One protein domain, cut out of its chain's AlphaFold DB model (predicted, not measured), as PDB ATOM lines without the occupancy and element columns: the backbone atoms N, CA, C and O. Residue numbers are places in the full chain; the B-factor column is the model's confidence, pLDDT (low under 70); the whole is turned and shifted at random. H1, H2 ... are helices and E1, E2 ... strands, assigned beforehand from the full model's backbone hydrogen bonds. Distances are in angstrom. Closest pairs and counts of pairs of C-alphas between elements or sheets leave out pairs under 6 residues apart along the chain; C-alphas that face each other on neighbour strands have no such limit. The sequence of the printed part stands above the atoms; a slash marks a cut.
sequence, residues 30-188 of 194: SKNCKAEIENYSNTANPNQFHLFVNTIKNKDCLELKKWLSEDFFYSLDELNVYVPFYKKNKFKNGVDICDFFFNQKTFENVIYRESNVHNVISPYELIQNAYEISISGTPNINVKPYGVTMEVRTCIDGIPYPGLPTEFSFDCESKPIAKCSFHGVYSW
ATOM      1  N   SER A  30     172.546 228.462 132.884       41.22
ATOM      2  CA  SER A  30     172.076 229.802 133.174       41.22
ATOM      3  C   SER A  30     170.696 229.893 132.527       41.22
ATOM      4  O   SER A  30     170.488 229.471 131.390       41.22
ATOM      5  N   LYS A  31     169.716 230.354 133.300       48.66
ATOM      6  CA  LYS A  31     168.321 230.507 132.874       48.66
ATOM      7  C   LYS A  31     168.137 231.617 131.817       48.66
ATOM      8  O   LYS A  31     167.000 231.978 131.544       48.66
ATOM      9  N   ASN A  32     169.207 232.164 131.228       51.91
ATOM     10  CA  ASN A  32     169.186 233.495 130.611       51.91
ATOM     11  C   ASN A  32     169.241 233.536 129.077       51.91
ATOM     12  O   ASN A  32     169.399 234.617 128.525       51.91
ATOM     13  N   CYS A  33     169.074 232.418 128.370       59.44
ATOM     14  CA  CYS A  33     169.074 232.424 126.902       59.44
ATOM     15  C   CYS A  33     167.764 231.822 126.394       59.44
ATOM     16  O   CYS A  33     167.701 230.669 125.976       59.44
ATOM     17  N   LYS A  34     166.675 232.581 126.531       60.75
ATOM     18  CA  LYS A  34     165.412 232.279 125.856       60.75
ATOM     19  C   LYS A  34     165.252 233.304 124.744       60.75
ATOM     20  O   LYS A  34     164.890 234.435 125.033       60.75
ATOM     21  N   ALA A  35     165.538 232.902 123.508       64.56
ATOM     22  CA  ALA A  35     165.323 233.767 122.356       64.56
ATOM     23  C   ALA A  35     163.859 234.189 122.228       64.56
ATOM     24  O   ALA A  35     162.958 233.343 122.185       64.56
ATOM     25  N   GLU A  36     163.655 235.495 122.106       68.44
ATOM     26  CA  GLU A  36     162.490 236.063 121.443       68.44
ATOM     27  C   GLU A  36     162.822 236.225 119.952       68.44
ATOM     28  O   GLU A  36     163.977 236.444 119.579       68.44
ATOM     29  N   ILE A  37     161.825 235.997 119.092       70.19
ATOM     30  CA  ILE A  37     161.967 236.189 117.646       70.19
ATOM     31  C   ILE A  37     161.433 237.578 117.330       70.19
ATOM     32  O   ILE A  37     160.233 237.828 117.461       70.19
ATOM     33  N   GLU A  38     162.323 238.464 116.908       74.81
ATOM     34  CA  GLU A  38     162.009 239.842 116.559       74.81
ATOM     35  C   GLU A  38     161.963 239.990 115.035       74.81
ATOM     36  O   GLU A  38     162.848 239.547 114.300       74.81
ATOM     37  N   ASN A  39     160.889 240.590 114.523       63.72
ATOM     38  CA  ASN A  39     160.677 240.753 113.086       63.72
ATOM     39  C   ASN A  39     160.760 242.233 112.725       63.72
ATOM     40  O   ASN A  39     159.825 242.995 112.967       63.72
ATOM     41  N   TYR A  40     161.881 242.633 112.134       57.97
ATOM     42  CA  TYR A  40     162.223 244.043 111.966       57.97
ATOM     43  C   TYR A  40     161.793 244.649 110.635       57.97
ATOM     44  O   TYR A  40     162.181 245.768 110.312       57.97
ATOM     45  N   SER A  41     160.988 243.947 109.836       54.53
ATOM     46  CA  SER A  41     160.838 244.350 108.438       54.53
ATOM     47  C   SER A  41     159.419 244.406 107.889       54.53
ATOM     48  O   SER A  41     159.284 244.788 106.739       54.53
ATOM     49  N   ASN A  42     158.350 244.073 108.626       55.09
ATOM     50  CA  ASN A  42     157.000 243.879 108.040       55.09
ATOM     51  C   ASN A  42     156.988 242.889 106.849       55.09
ATOM     52  O   ASN A  42     156.007 242.812 106.110       55.09
ATOM     53  N   THR A  43     158.080 242.150 106.612       53.78
ATOM     54  CA  THR A  43     158.287 241.431 105.348       53.78
ATOM     55  C   THR A  43     158.125 239.935 105.463       53.78
ATOM     56  O   THR A  43     157.896 239.286 104.447       53.78
ATOM     57  N   ALA A  44     158.160 239.390 106.676       55.28
ATOM     58  CA  ALA A  44     158.033 237.966 106.910       55.28
ATOM     59  C   ALA A  44     156.725 237.617 107.607       55.28
ATOM     60  O   ALA A  44     156.375 238.244 108.601       55.28
ATOM     61  N   ASN A  45     156.039 236.579 107.116       66.06
ATOM     62  CA  ASN A  45     155.071 235.849 107.925       66.06
ATOM     63  C   ASN A  45     155.865 235.176 109.061       66.06
ATOM     64  O   ASN A  45     156.554 234.188 108.787       66.06
ATOM     65  N   PRO A  46     155.814 235.690 110.307       66.94
ATOM     66  CA  PRO A  46     156.679 235.207 111.386       66.94
ATOM     67  C   PRO A  46     156.494 233.705 111.619       66.94
ATOM     68  O   PRO A  46     157.439 232.995 111.953       66.94
ATOM     69  N   ASN A  47     155.283 233.197 111.358       77.12
ATOM     70  CA  ASN A  47     154.930 231.795 111.544       77.12
ATOM     71  C   ASN A  47     155.792 230.847 110.701       77.12
ATOM     72  O   ASN A  47     156.102 229.756 111.168       77.12
ATOM     73  N   GLN A  48     156.222 231.240 109.497       80.50
ATOM     74  CA  GLN A  48     157.089 230.381 108.682       80.50
ATOM     75  C   GLN A  48     158.489 230.228 109.283       80.50
ATOM     76  O   GLN A  48     159.023 229.124 109.321       80.50
ATOM     77  N   PHE A  49     159.058 231.296 109.832       86.56
ATOM     78  CA  PHE A  49     160.367 231.221 110.482       86.56
ATOM     79  C   PHE A  49     160.283 230.543 111.851       86.56
ATOM     80  O   PHE A  49     161.195 229.808 112.222       86.56
ATOM     81  N   HIS A  50     159.154 230.665 112.557       87.69
ATOM     82  CA  HIS A  50     158.872 229.815 113.716       87.69
ATOM     83  C   HIS A  50     158.857 228.325 113.347       87.69
ATOM     84  O   HIS A  50     159.413 227.517 114.092       87.69
ATOM     85  N   LEU A  51     158.259 227.950 112.208       89.00
ATOM     86  CA  LEU A  51     158.291 226.568 111.721       89.00
ATOM     87  C   LEU A  51     159.725 226.117 111.438       89.00
ATOM     88  O   LEU A  51     160.115 225.076 111.951       89.00
ATOM     89  N   PHE A  52     160.525 226.919 110.730       91.38
ATOM     90  CA  PHE A  52     161.937 226.607 110.487       91.38
ATOM     91  C   PHE A  52     162.726 226.415 111.794       91.38
ATOM     92  O   PHE A  52     163.396 225.401 111.982       91.38
ATOM     93  N   VAL A  53     162.603 227.344 112.745       92.06
ATOM     94  CA  VAL A  53     163.263 227.241 114.057       92.06
ATOM     95  C   VAL A  53     162.832 225.967 114.789       92.06
ATOM     96  O   VAL A  53     163.675 225.269 115.354       92.06
ATOM     97  N   ASN A  54     161.543 225.624 114.757       92.75
ATOM     98  CA  ASN A  54     161.033 224.402 115.373       92.75
ATOM     99  C   ASN A  54     161.526 223.139 114.661       92.75
ATOM    100  O   ASN A  54     161.870 222.174 115.337       92.75
ATOM    101  N   THR A  55     161.619 223.143 113.331       94.75
ATOM    102  CA  THR A  55     162.230 222.065 112.545       94.75
ATOM    103  C   THR A  55     163.646 221.779 113.035       94.75
ATOM    104  O   THR A  55     163.980 220.623 113.297       94.75
ATOM    105  N   ILE A  56     164.457 222.823 113.246       94.94
ATOM    106  CA  ILE A  56     165.813 222.658 113.778       94.94
ATOM    107  C   ILE A  56     165.790 222.172 115.229       94.94
ATOM    108  O   ILE A  56     166.430 221.169 115.541       94.94
ATOM    109  N   LYS A  57     165.027 222.822 116.117       92.62
ATOM    110  CA  LYS A  57     164.953 222.454 117.546       92.62
ATOM    111  C   LYS A  57     164.473 221.016 117.768       92.62
ATOM    112  O   LYS A  57     164.959 220.346 118.677       92.62
ATOM    113  N   ASN A  58     163.578 220.527 116.913       95.75
ATOM    114  CA  ASN A  58     163.058 219.159 116.952       95.75
ATOM    115  C   ASN A  58     163.937 218.145 116.204       95.75
ATOM    116  O   ASN A  58     163.618 216.957 116.215       95.75
ATOM    117  N   LYS A  59     165.027 218.586 115.559       95.50
ATOM    118  CA  LYS A  59     165.875 217.759 114.683       95.50
ATOM    119  C   LYS A  59     165.069 217.036 113.591       95.50
ATOM    120  O   LYS A  59     165.361 215.890 113.245       95.50
ATOM    121  N   ASP A  60     164.043 217.693 113.046       96.25
ATOM    122  CA  ASP A  60     163.180 217.118 112.011       96.25
ATOM    123  C   ASP A  60     163.879 217.165 110.645       96.25
ATOM    124  O   ASP A  60     163.820 218.145 109.903       96.25
ATOM    125  N   CYS A  61     164.575 216.077 110.319       91.31
ATOM    126  CA  CYS A  61     165.333 215.951 109.077       91.31
ATOM    127  C   CYS A  61     164.449 215.965 107.823       91.31
ATOM    128  O   CYS A  61     164.866 216.474 106.781       91.31
ATOM    129  N   LEU A  62     163.239 215.402 107.902       91.62
ATOM    130  CA  LEU A  62     162.332 215.362 106.756       91.62
ATOM    131  C   LEU A  62     161.855 216.767 106.421       91.62
ATOM    132  O   LEU A  62     161.864 217.146 105.252       91.62
ATOM    133  N   GLU A  63     161.479 217.539 107.437       92.75
ATOM    134  CA  GLU A  63     161.053 218.916 107.240       92.75
ATOM    135  C   GLU A  63     162.226 219.812 106.837       92.75
ATOM    136  O   GLU A  63     162.099 220.560 105.871       92.75
ATOM    137  N   LEU A  64     163.408 219.667 107.454       91.69
ATOM    138  CA  LEU A  64     164.611 220.412 107.053       91.69
ATOM    139  C   LEU A  64     164.906 220.225 105.561       91.69
ATOM    140  O   LEU A  64     165.140 221.195 104.845       91.69
ATOM    141  N   LYS A  65     164.830 218.987 105.062       88.81
ATOM    142  CA  LYS A  65     165.069 218.680 103.645       88.81
ATOM    143  C   LYS A  65     164.056 219.327 102.694       88.81
ATOM    144  O   LYS A  65     164.396 219.515 101.531       88.81
ATOM    145  N   LYS A  66     162.852 219.689 103.155       88.56
ATOM    146  CA  LYS A  66     161.876 220.458 102.358       88.56
ATOM    147  C   LYS A  66     162.193 221.950 102.316       88.56
ATOM    148  O   LYS A  66     161.823 222.607 101.347       88.56
ATOM    149  N   TRP A  67     162.850 222.469 103.351       88.62
ATOM    150  CA  TRP A  67     163.300 223.858 103.391       88.62
ATOM    151  C   TRP A  67     164.483 224.105 102.464       88.62
ATOM    152  O   TRP A  67     164.583 225.196 101.918       88.62
ATOM    153  N   LEU A  68     165.369 223.125 102.280       86.62
ATOM    154  CA  LEU A  68     166.586 223.298 101.486       86.62
ATOM    155  C   LEU A  68     166.289 223.689 100.033       86.62
ATOM    156  O   LEU A  68     165.438 223.100  99.363       86.62
ATOM    157  N   SER A  69     167.048 224.668  99.544       77.44
ATOM    158  CA  SER A  69     167.123 224.998  98.123       77.44
ATOM    159  C   SER A  69     167.771 223.854  97.317       77.44
ATOM    160  O   SER A  69     168.184 222.831  97.872       77.44
ATOM    161  N   GLU A  70     167.827 223.986  95.987       74.88
ATOM    162  CA  GLU A  70     168.488 222.982  95.145       74.88
ATOM    163  C   GLU A  70     169.971 222.816  95.476       74.88
ATOM    164  O   GLU A  70     170.472 221.699  95.430       74.88
ATOM    165  N   ASP A  71     170.642 223.890  95.878       81.44
ATOM    166  CA  ASP A  71     172.001 223.845  96.396       81.44
ATOM    167  C   ASP A  71     172.048 224.576  97.742       81.44
ATOM    168  O   ASP A  71     171.376 225.587  97.953       81.44
ATOM    169  N   PHE A  72     172.820 224.048  98.683       85.81
ATOM    170  CA  PHE A  72     173.008 224.656  99.995       85.81
ATOM    171  C   PHE A  72     174.495 224.866 100.251       85.81
ATOM    172  O   PHE A  72     175.309 224.003  99.918       85.81
ATOM    173  N   PHE A  73     174.860 225.980 100.876       87.69
ATOM    174  CA  PHE A  73     176.233 226.216 101.304       87.69
ATOM    175  C   PHE A  73     176.302 226.644 102.769       87.69
ATOM    176  O   PHE A  73     175.458 227.379 103.277       87.69
ATOM    177  N   TYR A  74     177.347 226.189 103.450       90.12
ATOM    178  CA  TYR A  74     177.731 226.693 104.760       90.12
ATOM    179  C   TYR A  74     179.065 227.408 104.626       90.12
ATOM    180  O   TYR A  74     180.043 226.818 104.161       90.12
ATOM    181  N   SER A  75     179.093 228.666 105.035       88.94
ATOM    182  CA  SER A  75     180.266 229.511 104.974       88.94
ATOM    183  C   SER A  75     180.658 229.994 106.362       88.94
ATOM    184  O   SER A  75     179.810 230.464 107.119       88.94
ATOM    185  N   LEU A  76     181.947 229.928 106.674       85.94
ATOM    186  CA  LEU A  76     182.509 230.373 107.944       85.94
ATOM    187  C   LEU A  76     183.753 231.241 107.714       85.94
ATOM    188  O   LEU A  76     184.541 230.947 106.816       85.94
ATOM    189  N   ASP A  77     183.907 232.279 108.545       79.69
ATOM    190  CA  ASP A  77     185.077 233.174 108.600       79.69
ATOM    191  C   ASP A  77     185.359 233.868 107.256       79.69
ATOM    192  O   ASP A  77     186.280 233.505 106.540       79.69
ATOM    193  N   GLU A  78     184.508 234.821 106.858       69.56
ATOM    194  CA  GLU A  78     184.653 235.573 105.591       69.56
ATOM    195  C   GLU A  78     184.789 234.692 104.331       69.56
ATOM    196  O   GLU A  78     185.447 235.056 103.361       69.56
ATOM    197  N   LEU A  79     184.108 233.541 104.322       69.56
ATOM    198  CA  LEU A  79     184.165 232.541 103.245       69.56
ATOM    199  C   LEU A  79     185.472 231.730 103.180       69.56
ATOM    200  O   LEU A  79     185.637 230.941 102.247       69.56
ATOM    201  N   ASN A  80     186.363 231.845 104.173       76.19
ATOM    202  CA  ASN A  80     187.579 231.028 104.264       76.19
ATOM    203  C   ASN A  80     187.260 229.533 104.346       76.19
ATOM    204  O   ASN A  80     187.999 228.706 103.810       76.19
ATOM    205  N   VAL A  81     186.147 229.177 104.987       83.00
ATOM    206  CA  VAL A  81     185.632 227.808 105.009       83.00
ATOM    207  C   VAL A  81     184.321 227.772 104.248       83.00
ATOM    208  O   VAL A  81     183.346 228.397 104.659       83.00
ATOM    209  N   TYR A  82     184.283 227.005 103.163       86.44
ATOM    210  CA  TYR A  82     183.106 226.887 102.313       86.44
ATOM    211  C   TYR A  82     182.735 225.420 102.096       86.44
ATOM    212  O   TYR A  82     183.459 224.658 101.450       86.44
ATOM    213  N   VAL A  83     181.576 225.022 102.619       87.00
ATOM    214  CA  VAL A  83     181.062 223.652 102.557       87.00
ATOM    215  C   VAL A  83     179.816 223.611 101.665       87.00
ATOM    216  O   VAL A  83     178.723 223.954 102.124       87.00
ATOM    217  N   PRO A  84     179.945 223.195 100.392       85.94
ATOM    218  CA  PRO A  84     178.808 223.087  99.490       85.94
ATOM    219  C   PRO A  84     178.119 221.719  99.570       85.94
ATOM    220  O   PRO A  84     178.755 220.661  99.626       85.94
ATOM    221  N   PHE A  85     176.796 221.740  99.459       83.00
ATOM    222  CA  PHE A  85     175.913 220.584  99.427       83.00
ATOM    223  C   PHE A  85     175.022 220.663  98.179       83.00
ATOM    224  O   PHE A  85     173.997 221.339  98.168       83.00
ATOM    225  N   TYR A  86     175.419 219.944  97.127       81.06
ATOM    226  CA  TYR A  86     174.698 219.916  95.850       81.06
ATOM    227  C   TYR A  86     173.639 218.801  95.811       81.06
ATOM    228  O   TYR A  86     173.958 217.633  96.082       81.06
ATOM    229  N   LYS A  87     172.403 219.103  95.386       68.94
ATOM    230  CA  LYS A  87     171.286 218.127  95.310       68.94
ATOM    231  C   LYS A  87     171.552 216.956  94.372       68.94
ATOM    232  O   LYS A  87     171.150 215.833  94.673       68.94
ATOM    233  N   LYS A  88     172.269 217.185  93.265       63.50
ATOM    234  CA  LYS A  88     172.602 216.132  92.286       63.50
ATOM    235  C   LYS A  88     173.537 215.055  92.847       63.50
ATOM    236  O   LYS A  88     173.486 213.927  92.374       63.50
ATOM    237  N   ASN A  89     174.331 215.379  93.873       53.59
ATOM    238  CA  ASN A  89     175.404 214.511  94.362       53.59
ATOM    239  C   ASN A  89     175.254 214.073  95.820       53.59
ATOM    240  O   ASN A  89     176.209 213.524  96.355       53.59
ATOM    241  N   LYS A  90     174.087 214.293  96.451       52.09
ATOM    242  CA  LYS A  90     173.818 213.921  97.853       52.09
ATOM    243  C   LYS A  90     175.059 214.096  98.740       52.09
ATOM    244  O   LYS A  90     175.544 213.137  99.333       52.09
ATOM    245  N   PHE A  91     175.498 215.353  98.837       55.56
ATOM    246  CA  PHE A  91     176.438 215.831  99.848       55.56
ATOM    247  C   PHE A  91     177.920 215.472  99.590       55.56
ATOM    248  O   PHE A  91     178.320 214.311  99.501       55.56
ATOM    249  N   LYS A  92     178.768 216.505  99.461       51.59
ATOM    250  CA  LYS A  92     180.220 216.364  99.255       51.59
ATOM    251  C   LYS A  92     180.795 215.533 100.412       51.59
ATOM    252  O   LYS A  92     180.513 215.805 101.574       51.59
ATOM    253  N   ASN A  93     181.583 214.505 100.095       57.31
ATOM    254  CA  ASN A  93     182.248 213.622 101.066       57.31
ATOM    255  C   ASN A  93     181.334 212.671 101.877       57.31
ATOM    256  O   ASN A  93     181.793 212.107 102.871       57.31
ATOM    257  N   GLY A  94     180.079 212.449 101.462       71.38
ATOM    258  CA  GLY A  94     179.215 211.395 102.019       71.38
ATOM    259  C   GLY A  94     178.586 211.695 103.386       71.38
ATOM    260  O   GLY A  94     178.086 210.776 104.031       71.38
ATOM    261  N   VAL A  95     178.606 212.952 103.837       83.06
ATOM    262  CA  VAL A  95     177.957 213.389 105.085       83.06
ATOM    263  C   VAL A  95     176.538 213.867 104.785       83.06
ATOM    264  O   VAL A  95     176.377 214.804 104.014       83.06
ATOM    265  N   ASP A  96     175.507 213.274 105.393       86.25
ATOM    266  CA  ASP A  96     174.130 213.752 105.213       86.25
ATOM    267  C   ASP A  96     173.955 215.159 105.809       86.25
ATOM    268  O   ASP A  96     174.460 215.462 106.891       86.25
ATOM    269  N   ILE A  97     173.212 216.028 105.117       86.75
ATOM    270  CA  ILE A  97     172.957 217.400 105.585       86.75
ATOM    271  C   ILE A  97     172.315 217.447 106.974       86.75
ATOM    272  O   ILE A  97     172.599 218.355 107.748       86.75
ATOM    273  N   CYS A  98     171.479 216.470 107.327       90.81
ATOM    274  CA  CYS A  98     170.872 216.420 108.650       90.81
ATOM    275  C   CYS A  98     171.911 216.099 109.724       90.81
ATOM    276  O   CYS A  98     171.862 216.693 110.798       90.81
ATOM    277  N   ASP A  99     172.884 215.231 109.435       92.00
ATOM    278  CA  ASP A  99     173.998 214.990 110.355       92.00
ATOM    279  C   ASP A  99     174.861 216.248 110.491       92.00
ATOM    280  O   ASP A  99     175.209 216.633 111.605       92.00
ATOM    281  N   PHE A 100     175.137 216.949 109.388       91.38
ATOM    282  CA  PHE A 100     175.843 218.232 109.429       91.38
ATOM    283  C   PHE A 100     175.107 219.284 110.280       91.38
ATOM    284  O   PHE A 100     175.735 219.996 111.059       91.38
ATOM    285  N   PHE A 101     173.777 219.366 110.180       92.50
ATOM    286  CA  PHE A 101     172.976 220.327 110.944       92.50
ATOM    287  C   PHE A 101     172.811 219.948 112.417       92.50
ATOM    288  O   PHE A 101     172.839 220.830 113.277       92.50
ATOM    289  N   PHE A 102     172.591 218.665 112.717       95.25
ATOM    290  CA  PHE A 102     172.084 218.212 114.018       95.25
ATOM    291  C   PHE A 102     173.112 217.499 114.902       95.25
ATOM    292  O   PHE A 102     172.826 217.258 116.085       95.25
ATOM    293  N   ASN A 103     174.274 217.129 114.354       95.19
ATOM    294  CA  ASN A 103     175.325 216.402 115.057       95.19
ATOM    295  C   ASN A 103     176.601 217.251 115.166       95.19
ATOM    296  O   ASN A 103     177.383 217.354 114.223       95.19
ATOM    297  N   GLN A 104     176.842 217.786 116.366       93.31
ATOM    298  CA  GLN A 104     177.991 218.639 116.682       93.31
ATOM    299  C   GLN A 104     179.340 218.023 116.279       93.31
ATOM    300  O   GLN A 104     180.149 218.677 115.634       93.31
ATOM    301  N   LYS A 105     179.561 216.737 116.578       93.44
ATOM    302  CA  LYS A 105     180.817 216.047 116.241       93.44
ATOM    303  C   LYS A 105     181.010 215.911 114.731       93.44
ATOM    304  O   LYS A 105     182.126 216.004 114.230       93.44
ATOM    305  N   THR A 106     179.933 215.643 113.996       92.69
ATOM    306  CA  THR A 106     179.986 215.536 112.532       92.69
ATOM    307  C   THR A 106     180.272 216.893 111.911       92.69
ATOM    308  O   THR A 106     181.152 216.991 111.063       92.69
ATOM    309  N   PHE A 107     179.589 217.933 112.386       91.69
ATOM    310  CA  PHE A 107     179.827 219.314 111.993       91.69
ATOM    311  C   PHE A 107     181.289 219.733 112.217       91.69
ATOM    312  O   PHE A 107     181.961 220.114 111.263       91.69
ATOM    313  N   GLU A 108     181.820 219.562 113.431       90.56
ATOM    314  CA  GLU A 108     183.224 219.856 113.761       90.56
ATOM    315  C   GLU A 108     184.198 219.113 112.845       90.56
ATOM    316  O   GLU A 108     185.125 219.716 112.312       90.56
ATOM    317  N   ASN A 109     183.971 217.817 112.610       89.62
ATOM    318  CA  ASN A 109     184.820 217.021 111.725       89.62
ATOM    319  C   ASN A 109     184.804 217.530 110.279       89.62
ATOM    320  O   ASN A 109     185.826 217.449 109.602       89.62
ATOM    321  N   VAL A 110     183.656 218.003 109.782       88.94
ATOM    322  CA  VAL A 110     183.556 218.585 108.438       88.94
ATOM    323  C   VAL A 110     184.312 219.908 108.384       88.94
ATOM    324  O   VAL A 110     185.144 220.078 107.499       88.94
ATOM    325  N   ILE A 111     184.101 220.806 109.348       88.62
ATOM    326  CA  ILE A 111     184.787 222.105 109.382       88.62
ATOM    327  C   ILE A 111     186.304 221.948 109.548       88.62
ATOM    328  O   ILE A 111     187.059 222.612 108.842       88.62
ATOM    329  N   TYR A 112     186.756 221.025 110.403       86.31
ATOM    330  CA  TYR A 112     188.179 220.742 110.623       86.31
ATOM    331  C   TYR A 112     188.875 220.144 109.390       86.31
ATOM    332  O   TYR A 112     190.071 220.317 109.180       86.31
ATOM    333  N   ARG A 113     188.141 219.411 108.543       84.75
ATOM    334  CA  ARG A 113     188.695 218.916 107.272       84.75
ATOM    335  C   ARG A 113     188.910 220.032 106.261       84.75
ATOM    336  O   ARG A 113     189.807 219.923 105.434       84.75
ATOM    337  N   GLU A 114     188.065 221.053 106.303       84.06
ATOM    338  CA  GLU A 114     188.105 222.166 105.356       84.06
ATOM    339  C   GLU A 114     188.962 223.335 105.895       84.06
ATOM    340  O   GLU A 114     189.350 224.204 105.120       84.06
ATOM    341  N   SER A 115     189.301 223.368 107.195       81.81
ATOM    342  CA  SER A 115     190.099 224.437 107.823       81.81
ATOM    343  C   SER A 115     190.672 224.060 109.199       81.81
ATOM    344  O   SER A 115     190.213 223.119 109.832       81.81
ATOM    345  N   ASN A 116     191.594 224.866 109.734       78.06
ATOM    346  CA  ASN A 116     192.076 224.736 111.121       78.06
ATOM    347  C   ASN A 116     191.209 225.502 112.142       78.06
ATOM    348  O   ASN A 116     191.677 225.820 113.237       78.06
ATOM    349  N   VAL A 117     189.970 225.860 111.792       76.94
ATOM    350  CA  VAL A 117     189.086 226.586 112.708       76.94
ATOM    351  C   VAL A 117     188.568 225.631 113.785       76.94
ATOM    352  O   VAL A 117     188.060 224.545 113.502       76.94
ATOM    353  N   HIS A 118     188.696 226.048 115.043       75.75
ATOM    354  CA  HIS A 118     188.272 225.290 116.219       75.75
ATOM    355  C   HIS A 118     187.108 225.977 116.938       75.75
ATOM    356  O   HIS A 118     186.809 227.142 116.686       75.75
ATOM    357  N   ASN A 119     186.485 225.260 117.881       76.19
ATOM    358  CA  ASN A 119     185.395 225.772 118.724       76.19
ATOM    359  C   ASN A 119     184.187 226.273 117.918       76.19
ATOM    360  O   ASN A 119     183.580 227.294 118.236       76.19
ATOM    361  N   VAL A 120     183.856 225.546 116.856       83.62
ATOM    362  CA  VAL A 120     182.716 225.845 115.992       83.62
ATOM    363  C   VAL A 120     181.453 225.188 116.532       83.62
ATOM    364  O   VAL A 120     181.517 224.143 117.173       83.62
ATOM    365  N   ILE A 121     180.291 225.781 116.272       86.75
ATOM    366  CA  ILE A 121     179.006 225.317 116.804       86.75
ATOM    367  C   ILE A 121     178.085 224.963 115.640       86.75
ATOM    368  O   ILE A 121     177.913 225.751 114.712       86.75
ATOM    369  N   SER A 122     177.498 223.770 115.693       91.06
ATOM    370  CA  SER A 122     176.563 223.303 114.671       91.06
ATOM    371  C   SER A 122     175.313 224.189 114.599       91.06
ATOM    372  O   SER A 122     174.899 224.755 115.615       91.06
ATOM    373  N   PRO A 123     174.640 224.267 113.435       92.31
ATOM    374  CA  PRO A 123     173.392 225.017 113.291       92.31
ATOM    375  C   PRO A 123     172.328 224.680 114.347       92.31
ATOM    376  O   PRO A 123     171.632 225.573 114.829       92.31
ATOM    377  N   TYR A 124     172.219 223.405 114.740       94.12
ATOM    378  CA  TYR A 124     171.336 222.984 115.826       94.12
ATOM    379  C   TYR A 124     171.694 223.634 117.159       94.12
ATOM    380  O   TYR A 124     170.833 224.253 117.778       94.12
ATOM    381  N   GLU A 125     172.946 223.506 117.598       90.75
ATOM    382  CA  GLU A 125     173.392 224.067 118.874       90.75
ATOM    383  C   GLU A 125     173.291 225.602 118.869       90.75
ATOM    384  O   GLU A 125     172.892 226.188 119.875       90.75
ATOM    385  N   LEU A 126     173.539 226.257 117.728       90.50
ATOM    386  CA  LEU A 126     173.347 227.703 117.566       90.50
ATOM    387  C   LEU A 126     171.899 228.121 117.851       90.50
ATOM    388  O   LEU A 126     171.665 228.985 118.697       90.50
ATOM    389  N   ILE A 127     170.931 227.492 117.175       91.12
ATOM    390  CA  ILE A 127     169.498 227.806 117.305       91.12
ATOM    391  C   ILE A 127     168.940 227.361 118.664       91.12
ATOM    392  O   ILE A 127     168.070 228.024 119.235       91.12
ATOM    393  N   GLN A 128     169.427 226.243 119.203       89.12
ATOM    394  CA  GLN A 128     169.005 225.718 120.499       89.12
ATOM    395  C   GLN A 128     169.424 226.639 121.652       89.12
ATOM    396  O   GLN A 128     168.661 226.787 122.607       89.12
ATOM    397  N   ASN A 129     170.600 227.265 121.550       87.25
ATOM    398  CA  ASN A 129     171.159 228.171 122.559       87.25
ATOM    399  C   ASN A 129     170.990 229.659 122.197       87.25
ATOM    400  O   ASN A 129     171.620 230.526 122.808       87.25
ATOM    401  N   ALA A 130     170.145 229.966 121.210       88.44
ATOM    402  CA  ALA A 130     169.870 231.333 120.797       88.44
ATOM    403  C   ALA A 130     169.258 232.158 121.941       88.44
ATOM    404  O   ALA A 130     168.354 231.694 122.647       88.44
ATOM    405  N   TYR A 131     169.713 233.403 122.084       86.44
ATOM    406  CA  TYR A 131     169.092 234.405 122.958       86.44
ATOM    407  C   TYR A 131     168.400 235.526 122.175       86.44
ATOM    408  O   TYR A 131     167.594 236.245 122.752       86.44
ATOM    409  N   GLU A 132     168.669 235.643 120.876       87.88
ATOM    410  CA  GLU A 132     168.028 236.602 119.978       87.88
ATOM    411  C   GLU A 132     167.988 235.994 118.576       87.88
ATOM    412  O   GLU A 132     168.974 235.407 118.112       87.88
ATOM    413  N   ILE A 133     166.831 236.094 117.927       89.25
ATOM    414  CA  ILE A 133     166.656 235.725 116.525       89.25
ATOM    415  C   ILE A 133     165.961 236.895 115.840       89.25
ATOM    416  O   ILE A 133     164.809 237.192 116.160       89.25
ATOM    417  N   SER A 134     166.637 237.532 114.892       88.81
ATOM    418  CA  SER A 134     166.100 238.666 114.147       88.81
ATOM    419  C   SER A 134     165.809 238.251 112.704       88.81
ATOM    420  O   SER A 134     166.525 237.438 112.121       88.81
ATOM    421  N   ILE A 135     164.721 238.761 112.125       87.00
ATOM    422  CA  ILE A 135     164.366 238.492 110.725       87.00
ATOM    423  C   ILE A 135     164.295 239.807 109.960       87.00
ATOM    424  O   ILE A 135     163.455 240.678 110.229       87.00
ATOM    425  N   SER A 136     165.156 239.919 108.959       85.38
ATOM    426  CA  SER A 136     165.227 241.033 108.025       85.38
ATOM    427  C   SER A 136     165.077 240.503 106.603       85.38
ATOM    428  O   SER A 136     165.306 239.334 106.319       85.38
ATOM    429  N   GLY A 137     164.654 241.345 105.671       80.19
ATOM    430  CA  GLY A 137     164.679 240.957 104.269       80.19
ATOM    431  C   GLY A 137     165.085 242.119 103.395       80.19
ATOM    432  O   GLY A 137     165.192 243.255 103.862       80.19
ATOM    433  N   THR A 138     165.357 241.823 102.128       73.31
ATOM    434  CA  THR A 138     165.944 242.803 101.219       73.31
ATOM    435  C   THR A 138     165.089 244.087 101.155       73.31
ATOM    436  O   THR A 138     163.852 244.039 101.082       73.31
ATOM    437  N   PRO A 139     165.712 245.280 101.187       65.69
ATOM    438  CA  PRO A 139     164.960 246.535 101.168       65.69
ATOM    439  C   PRO A 139     164.117 246.687  99.894       65.69
ATOM    440  O   PRO A 139     163.025 247.253  99.911       65.69
ATOM    441  N   ASN A 140     164.609 246.140  98.780       64.88
ATOM    442  CA  ASN A 140     163.986 246.263  97.473       64.88
ATOM    443  C   ASN A 140     162.956 245.148  97.224       64.88
ATOM    444  O   ASN A 140     163.303 243.988  97.022       64.88
ATOM    445  N   ILE A 141     161.675 245.524  97.181       61.75
ATOM    446  CA  ILE A 141     160.538 244.615  96.953       61.75
ATOM    447  C   ILE A 141     160.511 243.973  95.554       61.75
ATOM    448  O   ILE A 141     159.778 243.010  95.347       61.75
ATOM    449  N   ASN A 142     161.281 244.502  94.599       65.50
ATOM    450  CA  ASN A 142     161.247 244.081  93.196       65.50
ATOM    451  C   ASN A 142     162.340 243.060  92.834       65.50
ATOM    452  O   ASN A 142     162.397 242.617  91.688       65.50
ATOM    453  N   VAL A 143     163.210 242.687  93.779       65.69
ATOM    454  CA  VAL A 143     164.253 241.675  93.558       65.69
ATOM    455  C   VAL A 143     163.636 240.283  93.687       65.69
ATOM    456  O   VAL A 143     162.941 239.992  94.660       65.69
ATOM    457  N   LYS A 144     163.872 239.435  92.681       61.12
ATOM    458  CA  LYS A 144     163.465 238.026  92.665       61.12
ATOM    459  C   LYS A 144     164.707 237.136  92.487       61.12
ATOM    460  O   LYS A 144     165.417 237.346  91.502       61.12
ATOM    461  N   PRO A 145     164.941 236.148  93.371       68.69
ATOM    462  CA  PRO A 145     164.154 235.855  94.574       68.69
ATOM    463  C   PRO A 145     164.239 236.970  95.629       68.69
ATOM    464  O   PRO A 145     165.205 237.731  95.676       68.69
ATOM    465  N   TYR A 146     163.195 237.088  96.453       76.75
ATOM    466  CA  TYR A 146     163.189 238.014  97.578       76.75
ATOM    467  C   TYR A 146     164.062 237.438  98.696       76.75
ATOM    468  O   TYR A 146     163.660 236.478  99.351       76.75
ATOM    469  N   GLY A 147     165.248 238.015  98.896       85.25
ATOM    470  CA  GLY A 147     166.176 237.564  99.932       85.25
ATOM    471  C   GLY A 147     165.673 237.903 101.335       85.25
ATOM    472  O   GLY A 147     165.270 239.043 101.592       85.25
ATOM    473  N   VAL A 148     165.710 236.922 102.231       87.19
ATOM    474  CA  VAL A 148     165.412 237.057 103.661       87.19
ATOM    475  C   VAL A 148     166.568 236.489 104.465       87.19
ATOM    476  O   VAL A 148     167.058 235.402 104.168       87.19
ATOM    477  N   THR A 149     166.961 237.212 105.504       90.19
ATOM    478  CA  THR A 149     168.017 236.826 106.430       90.19
ATOM    479  C   THR A 149     167.413 236.646 107.815       90.19
ATOM    480  O   THR A 149     166.693 237.510 108.318       90.19
ATOM    481  N   MET A 150     167.695 235.503 108.433       91.50
ATOM    482  CA  MET A 150     167.444 235.261 109.846       91.50
ATOM    483  C   MET A 150     168.785 235.274 110.576       91.50
ATOM    484  O   MET A 150     169.594 234.361 110.405       91.50
ATOM    485  N   GLU A 151     169.020 236.299 111.382       92.00
ATOM    486  CA  GLU A 151     170.226 236.421 112.191       92.00
ATOM    487  C   GLU A 151     169.999 235.737 113.538       92.00
ATOM    488  O   GLU A 151     168.970 235.924 114.186       92.00
ATOM    489  N   VAL A 152     170.965 234.934 113.972       90.81
ATOM    490  CA  VAL A 152     170.903 234.198 115.233       90.81
ATOM    491  C   VAL A 152     172.083 234.600 116.099       90.81
ATOM    492  O   VAL A 152     173.241 234.360 115.742       90.81
ATOM    493  N   ARG A 153     171.792 235.156 117.276       88.81
ATOM    494  CA  ARG A 153     172.785 235.379 118.330       88.81
ATOM    495  C   ARG A 153     172.625 234.321 119.409       88.81
ATOM    496  O   ARG A 153     171.519 234.031 119.870       88.81
ATOM    497  N   THR A 154     173.743 233.721 119.795       86.56
ATOM    498  CA  THR A 154     173.769 232.533 120.650       86.56
ATOM    499  C   THR A 154     174.519 232.777 121.950       86.56
ATOM    500  O   THR A 154     175.368 233.663 122.040       86.56
ATOM    501  N   CYS A 155     174.214 231.974 122.960       83.75
ATOM    502  CA  CYS A 155     174.993 231.905 124.184       83.75
ATOM    503  C   CYS A 155     175.921 230.690 124.172       83.75
ATOM    504  O   CYS A 155     175.504 229.595 123.798       83.75
ATOM    505  N   ILE A 156     177.125 230.845 124.714       76.19
ATOM    506  CA  ILE A 156     178.003 229.728 125.079       76.19
ATOM    507  C   ILE A 156     178.111 229.710 126.600       76.19
ATOM    508  O   ILE A 156     178.370 230.740 127.220       76.19
ATOM    509  N   ASP A 157     177.827 228.561 127.218       74.75
ATOM    510  CA  ASP A 157     177.821 228.394 128.679       74.75
ATOM    511  C   ASP A 157     176.961 229.431 129.431       74.75
ATOM    512  O   ASP A 157     177.216 229.794 130.581       74.75
ATOM    513  N   GLY A 158     175.890 229.894 128.779       71.12
ATOM    514  CA  GLY A 158     174.956 230.874 129.332       71.12
ATOM    515  C   GLY A 158     175.452 232.321 129.312       71.12
ATOM    516  O   GLY A 158     174.841 233.155 129.983       71.12
ATOM    517  N   ILE A 159     176.526 232.607 128.570       76.19
ATOM    518  CA  ILE A 159     177.067 233.943 128.309       76.19
ATOM    519  C   ILE A 159     176.830 234.275 126.826       76.19
ATOM    520  O   ILE A 159     177.154 233.436 125.982       76.19
ATOM    521  N   PRO A 160     176.287 235.460 126.484       78.19
ATOM    522  CA  PRO A 160     176.172 235.904 125.097       78.19
ATOM    523  C   PRO A 160     177.513 235.804 124.370       78.19
ATOM    524  O   PRO A 160     178.522 236.335 124.840       78.19
ATOM    525  N   TYR A 161     177.534 235.105 123.239       76.00
ATOM    526  CA  TYR A 161     178.732 234.997 122.423       76.00
ATOM    527  C   TYR A 161     178.991 236.343 121.731       76.00
ATOM    528  O   TYR A 161     178.115 236.824 121.013       76.00
ATOM    529  N   PRO A 162     180.170 236.965 121.914       62.69
ATOM    530  CA  PRO A 162     180.453 238.298 121.382       62.69
ATOM    531  C   PRO A 162     180.768 238.314 119.876       62.69
ATOM    532  O   PRO A 162     181.137 239.360 119.349       62.69
ATOM    533  N   GLY A 163     180.692 237.171 119.185       68.19
ATOM    534  CA  GLY A 163     180.871 237.108 117.734       68.19
ATOM    535  C   GLY A 163     179.728 237.770 116.961       68.19
ATOM    536  O   GLY A 163     178.685 238.116 117.521       68.19
ATOM    537  N   LEU A 164     179.929 237.935 115.650       74.00
ATOM    538  CA  LEU A 164     178.848 238.347 114.756       74.00
ATOM    539  C   LEU A 164     177.728 237.289 114.780       74.00
ATOM    540  O   LEU A 164     178.008 236.105 115.015       74.00
ATOM    541  N   PRO A 165     176.461 237.697 114.589       82.38
ATOM    542  CA  PRO A 165     175.362 236.745 114.496       82.38
ATOM    543  C   PRO A 165     175.628 235.737 113.379       82.38
ATOM    544  O   PRO A 165     176.278 236.062 112.399       82.38
ATOM    545  N   THR A 166     175.110 234.518 113.501       90.06
ATOM    546  CA  THR A 166     175.084 233.598 112.357       90.06
ATOM    547  C   THR A 166     173.852 233.892 111.515       90.06
ATOM    548  O   THR A 166     172.737 233.913 112.033       90.06
ATOM    549  N   GLU A 167     174.049 234.097 110.223       92.75
ATOM    550  CA  GLU A 167     173.008 234.447 109.269       92.75
ATOM    551  C   GLU A 167     172.533 233.211 108.509       92.75
ATOM    552  O   GLU A 167     173.301 232.528 107.833       92.75
ATOM    553  N   PHE A 168     171.238 232.935 108.593       93.31
ATOM    554  CA  PHE A 168     170.548 231.939 107.788       93.31
ATOM    555  C   PHE A 168     169.850 232.666 106.646       93.31
ATOM    556  O   PHE A 168     169.026 233.548 106.887       93.31
ATOM    557  N   SER A 169     170.175 232.302 105.410       92.19
ATOM    558  CA  SER A 169     169.710 233.013 104.221       92.19
ATOM    559  C   SER A 169     168.681 232.207 103.440       92.19
ATOM    560  O   SER A 169     168.822 230.996 103.231       92.19
ATOM    561  N   PHE A 170     167.625 232.896 103.018       90.38
ATOM    562  CA  PHE A 170     166.452 232.318 102.386       90.38
ATOM    563  C   PHE A 170     166.078 233.088 101.121       90.38
ATOM    564  O   PHE A 170     166.045 234.317 101.110       90.38
ATOM    565  N   ASP A 171     165.700 232.345 100.087       88.38
ATOM    566  CA  ASP A 171     165.092 232.856  98.867       88.38
ATOM    567  C   ASP A 171     163.585 232.657  98.920       88.38
ATOM    568  O   ASP A 171     163.098 231.525  98.958       88.38
ATOM    569  N   CYS A 172     162.829 233.748  98.910       84.12
ATOM    570  CA  CYS A 172     161.375 233.710  98.976       84.12
ATOM    571  C   CYS A 172     160.736 234.143  97.649       84.12
ATOM    572  O   CYS A 172     161.248 235.005  96.931       84.12
ATOM    573  N   GLU A 173     159.591 233.544  97.314       79.25
ATOM    574  CA  GLU A 173     158.932 233.745  96.012       79.25
ATOM    575  C   GLU A 173     158.301 235.151  95.868       79.25
ATOM    576  O   GLU A 173     158.211 235.687  94.759       79.25
ATOM    577  N   SER A 174     157.869 235.772  96.974       67.06
ATOM    578  CA  SER A 174     157.152 237.058  96.971       67.06
ATOM    579  C   SER A 174     157.119 237.761  98.336       67.06
ATOM    580  O   SER A 174     157.390 237.148  99.368       67.06
ATOM    581  N   LYS A 175     156.678 239.032  98.339       63.38
ATOM    582  CA  LYS A 175     156.090 239.724  99.503       63.38
ATOM    583  C   LYS A 175     154.561 239.827  99.342       63.38
ATOM    584  O   LYS A 175     154.132 240.273  98.277       63.38
ATOM    585  N   PRO A 176     153.746 239.504 100.367       62.38
ATOM    586  CA  PRO A 176     154.111 238.803 101.601       62.38
ATOM    587  C   PRO A 176     154.640 237.389 101.310       62.38
ATOM    588  O   PRO A 176     154.364 236.813 100.254       62.38
ATOM    589  N   ILE A 177     155.429 236.850 102.240       65.88
ATOM    590  CA  ILE A 177     156.084 235.548 102.082       65.88
ATOM    591  C   ILE A 177     155.042 234.429 102.088       65.88
ATOM    592  O   ILE A 177     154.451 234.121 103.124       65.88
ATOM    593  N   ALA A 178     154.849 233.807 100.926       64.94
ATOM    594  CA  ALA A 178     154.072 232.580 100.784       64.94
ATOM    595  C   ALA A 178     154.952 231.333 100.959       64.94
ATOM    596  O   ALA A 178     154.527 230.341 101.552       64.94
ATOM    597  N   LYS A 179     156.187 231.389 100.454       79.06
ATOM    598  CA  LYS A 179     157.122 230.268 100.452       79.06
ATOM    599  C   LYS A 179     158.557 230.769 100.353       79.06
ATOM    600  O   LYS A 179     158.835 231.677  99.567       79.06
ATOM    601  N   CYS A 180     159.436 230.152 101.134       84.31
ATOM    602  CA  CYS A 180     160.874 230.371 101.099       84.31
ATOM    603  C   CYS A 180     161.613 229.048 100.932       84.31
ATOM    604  O   CYS A 180     161.129 227.989 101.335       84.31
ATOM    605  N   SER A 181     162.812 229.132 100.377       88.31
ATOM    606  CA  SER A 181     163.793 228.062 100.356       88.31
ATOM    607  C   SER A 181     165.063 228.549 101.031       88.31
ATOM    608  O   SER A 181     165.537 229.649 100.786       88.31
ATOM    609  N   PHE A 182     165.593 227.734 101.920       89.00
ATOM    610  CA  PHE A 182     166.795 227.982 102.685       89.00
ATOM    611  C   PHE A 182     168.021 227.636 101.836       89.00
ATOM    612  O   PHE A 182     168.206 226.471 101.471       89.00
ATOM    613  N   HIS A 183     168.831 228.637 101.483       87.62
ATOM    614  CA  HIS A 183     169.933 228.474 100.529       87.62
ATOM    615  C   HIS A 183     171.319 228.473 101.179       87.62
ATOM    616  O   HIS A 183     172.262 227.969 100.572       87.62
ATOM    617  N   GLY A 184     171.475 228.985 102.405       90.31
ATOM    618  CA  GLY A 184     172.802 229.005 103.011       90.31
ATOM    619  C   GLY A 184     172.894 229.522 104.437       90.31
ATOM    620  O   GLY A 184     171.959 230.117 104.973       90.31
ATOM    621  N   VAL A 185     174.054 229.276 105.043       92.06
ATOM    622  CA  VAL A 185     174.450 229.819 106.346       92.06
ATOM    623  C   VAL A 185     175.762 230.574 106.201       92.06
ATOM    624  O   VAL A 185     176.710 230.046 105.619       92.06
ATOM    625  N   TYR A 186     175.828 231.759 106.794       90.44
ATOM    626  CA  TYR A 186     177.043 232.544 106.947       90.44
ATOM    627  C   TYR A 186     177.319 232.735 108.433       90.44
ATOM    628  O   TYR A 186     176.468 233.205 109.184       90.44
ATOM    629  N   SER A 187     178.491 232.310 108.880       85.81
ATOM    630  CA  SER A 187     178.904 232.408 110.274       85.81
ATOM    631  C   SER A 187     180.286 233.040 110.366       85.81
ATOM    632  O   SER A 187     181.105 232.941 109.452       85.81
ATOM    633  N   TRP A 188     180.563 233.672 111.499       81.00
ATOM    634  CA  TRP A 188     181.846 234.300 111.766       81.00
ATOM    635  C   TRP A 188     182.347 233.838 113.120       81.00
ATOM    636  O   TRP A 188     181.671 233.968 114.142       81.00
TER     637      TRP A 188
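What this domain is: This is residues 30 to 188 of the 194 residues of an uncharacterized protein of Leptospira meyeri (UniProt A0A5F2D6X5). One twisted sheet of seven strands forms a wall, with five helices gathered along one side of it and the other face bare. H1, H5 and H4 are over that one face, two layers in all, while H3 sits among the helices and H2 only grazes the sheet. The printed part has 159 residues, and its named elements run E1 H1 H2 E2 E3 H3 H4 H5 E4 E5 E6 E7. The sheet is mixed, in the order E1 E4 E5 E6 E7 E2 E3, and the class is mixed, helices and strands. The whole is compact and rounded, with a radius of gyration of the C-alphas of 15.2 A and spans of 43 by 40 by 29 A.

Where its parts are: Start in the sheet with E5, residues 146 to 156, the longest strand at 32.3 A; find C-alpha 146 at (163.189, 238.014, 97.578). Beside it are E4, residues 130 to 137, 19.8 A, and E6, residues 166 to 172, 19.2 A. Look next for E7, residues 180 to 187, 20.3 A, ending at (178.904, 232.408, 110.274), then E2, residues 68 to 76, and E3, residues 81 to 86; E1 is residues 36 to 39. H1 is residues 46 to 57, 16.4 A, from (156.679, 235.207, 111.386); H2 is 61 to 67, H3 97 to 102, H4 104 to 114, 15.6 A, and H5 123 to 128.

How they stand to each other: E4 E5 E6 E7 form a meander, each strand the antiparallel neighbour of the one before; look at N 134 and O 151, 2.9 A, N 150 and O 168, 2.8 A, and N 169 and O 184, 2.9 A. Edge strand E1 is parallel to E4, with N 38 and O 133 at 2.9 A. E2, which bends by 96 degrees at residue 71, is parallel to E7, with N 75 and O 185 at 2.8 A. E2 and edge strand E3 are a hairpin, with N 74 and O 83 at 2.9 A. H5 is on the sheet at a height of 6.9 A, H1 at 8.3 A and H4 at 10.7 A, on the same face. H1 touches H5, about perpendicular at 75 degrees; their closest C-alphas are Ile 56 and Tyr 124, 5.9 A. H3 touches H5 at a shallow tilt of 29 degrees, the same way, closest at C-alphas Phe 102 and Tyr 124, 5.2 A. H3 and H4 touch only at the corner, closest at C-alphas Phe 100 and Phe 107, 4.9 A. In H1, H2, H3, H4 and H5 every O i to N i+4 pair is within hydrogen-bond range.

The domain as a whole: The farthest C-alphas, Ser 30 and Asn 142, are 43.8 A apart. The printed part has no cut and no long link. Confidence is under 70 in 38 residues, among them 30 to 36, 39 to 46 and 139 to 145.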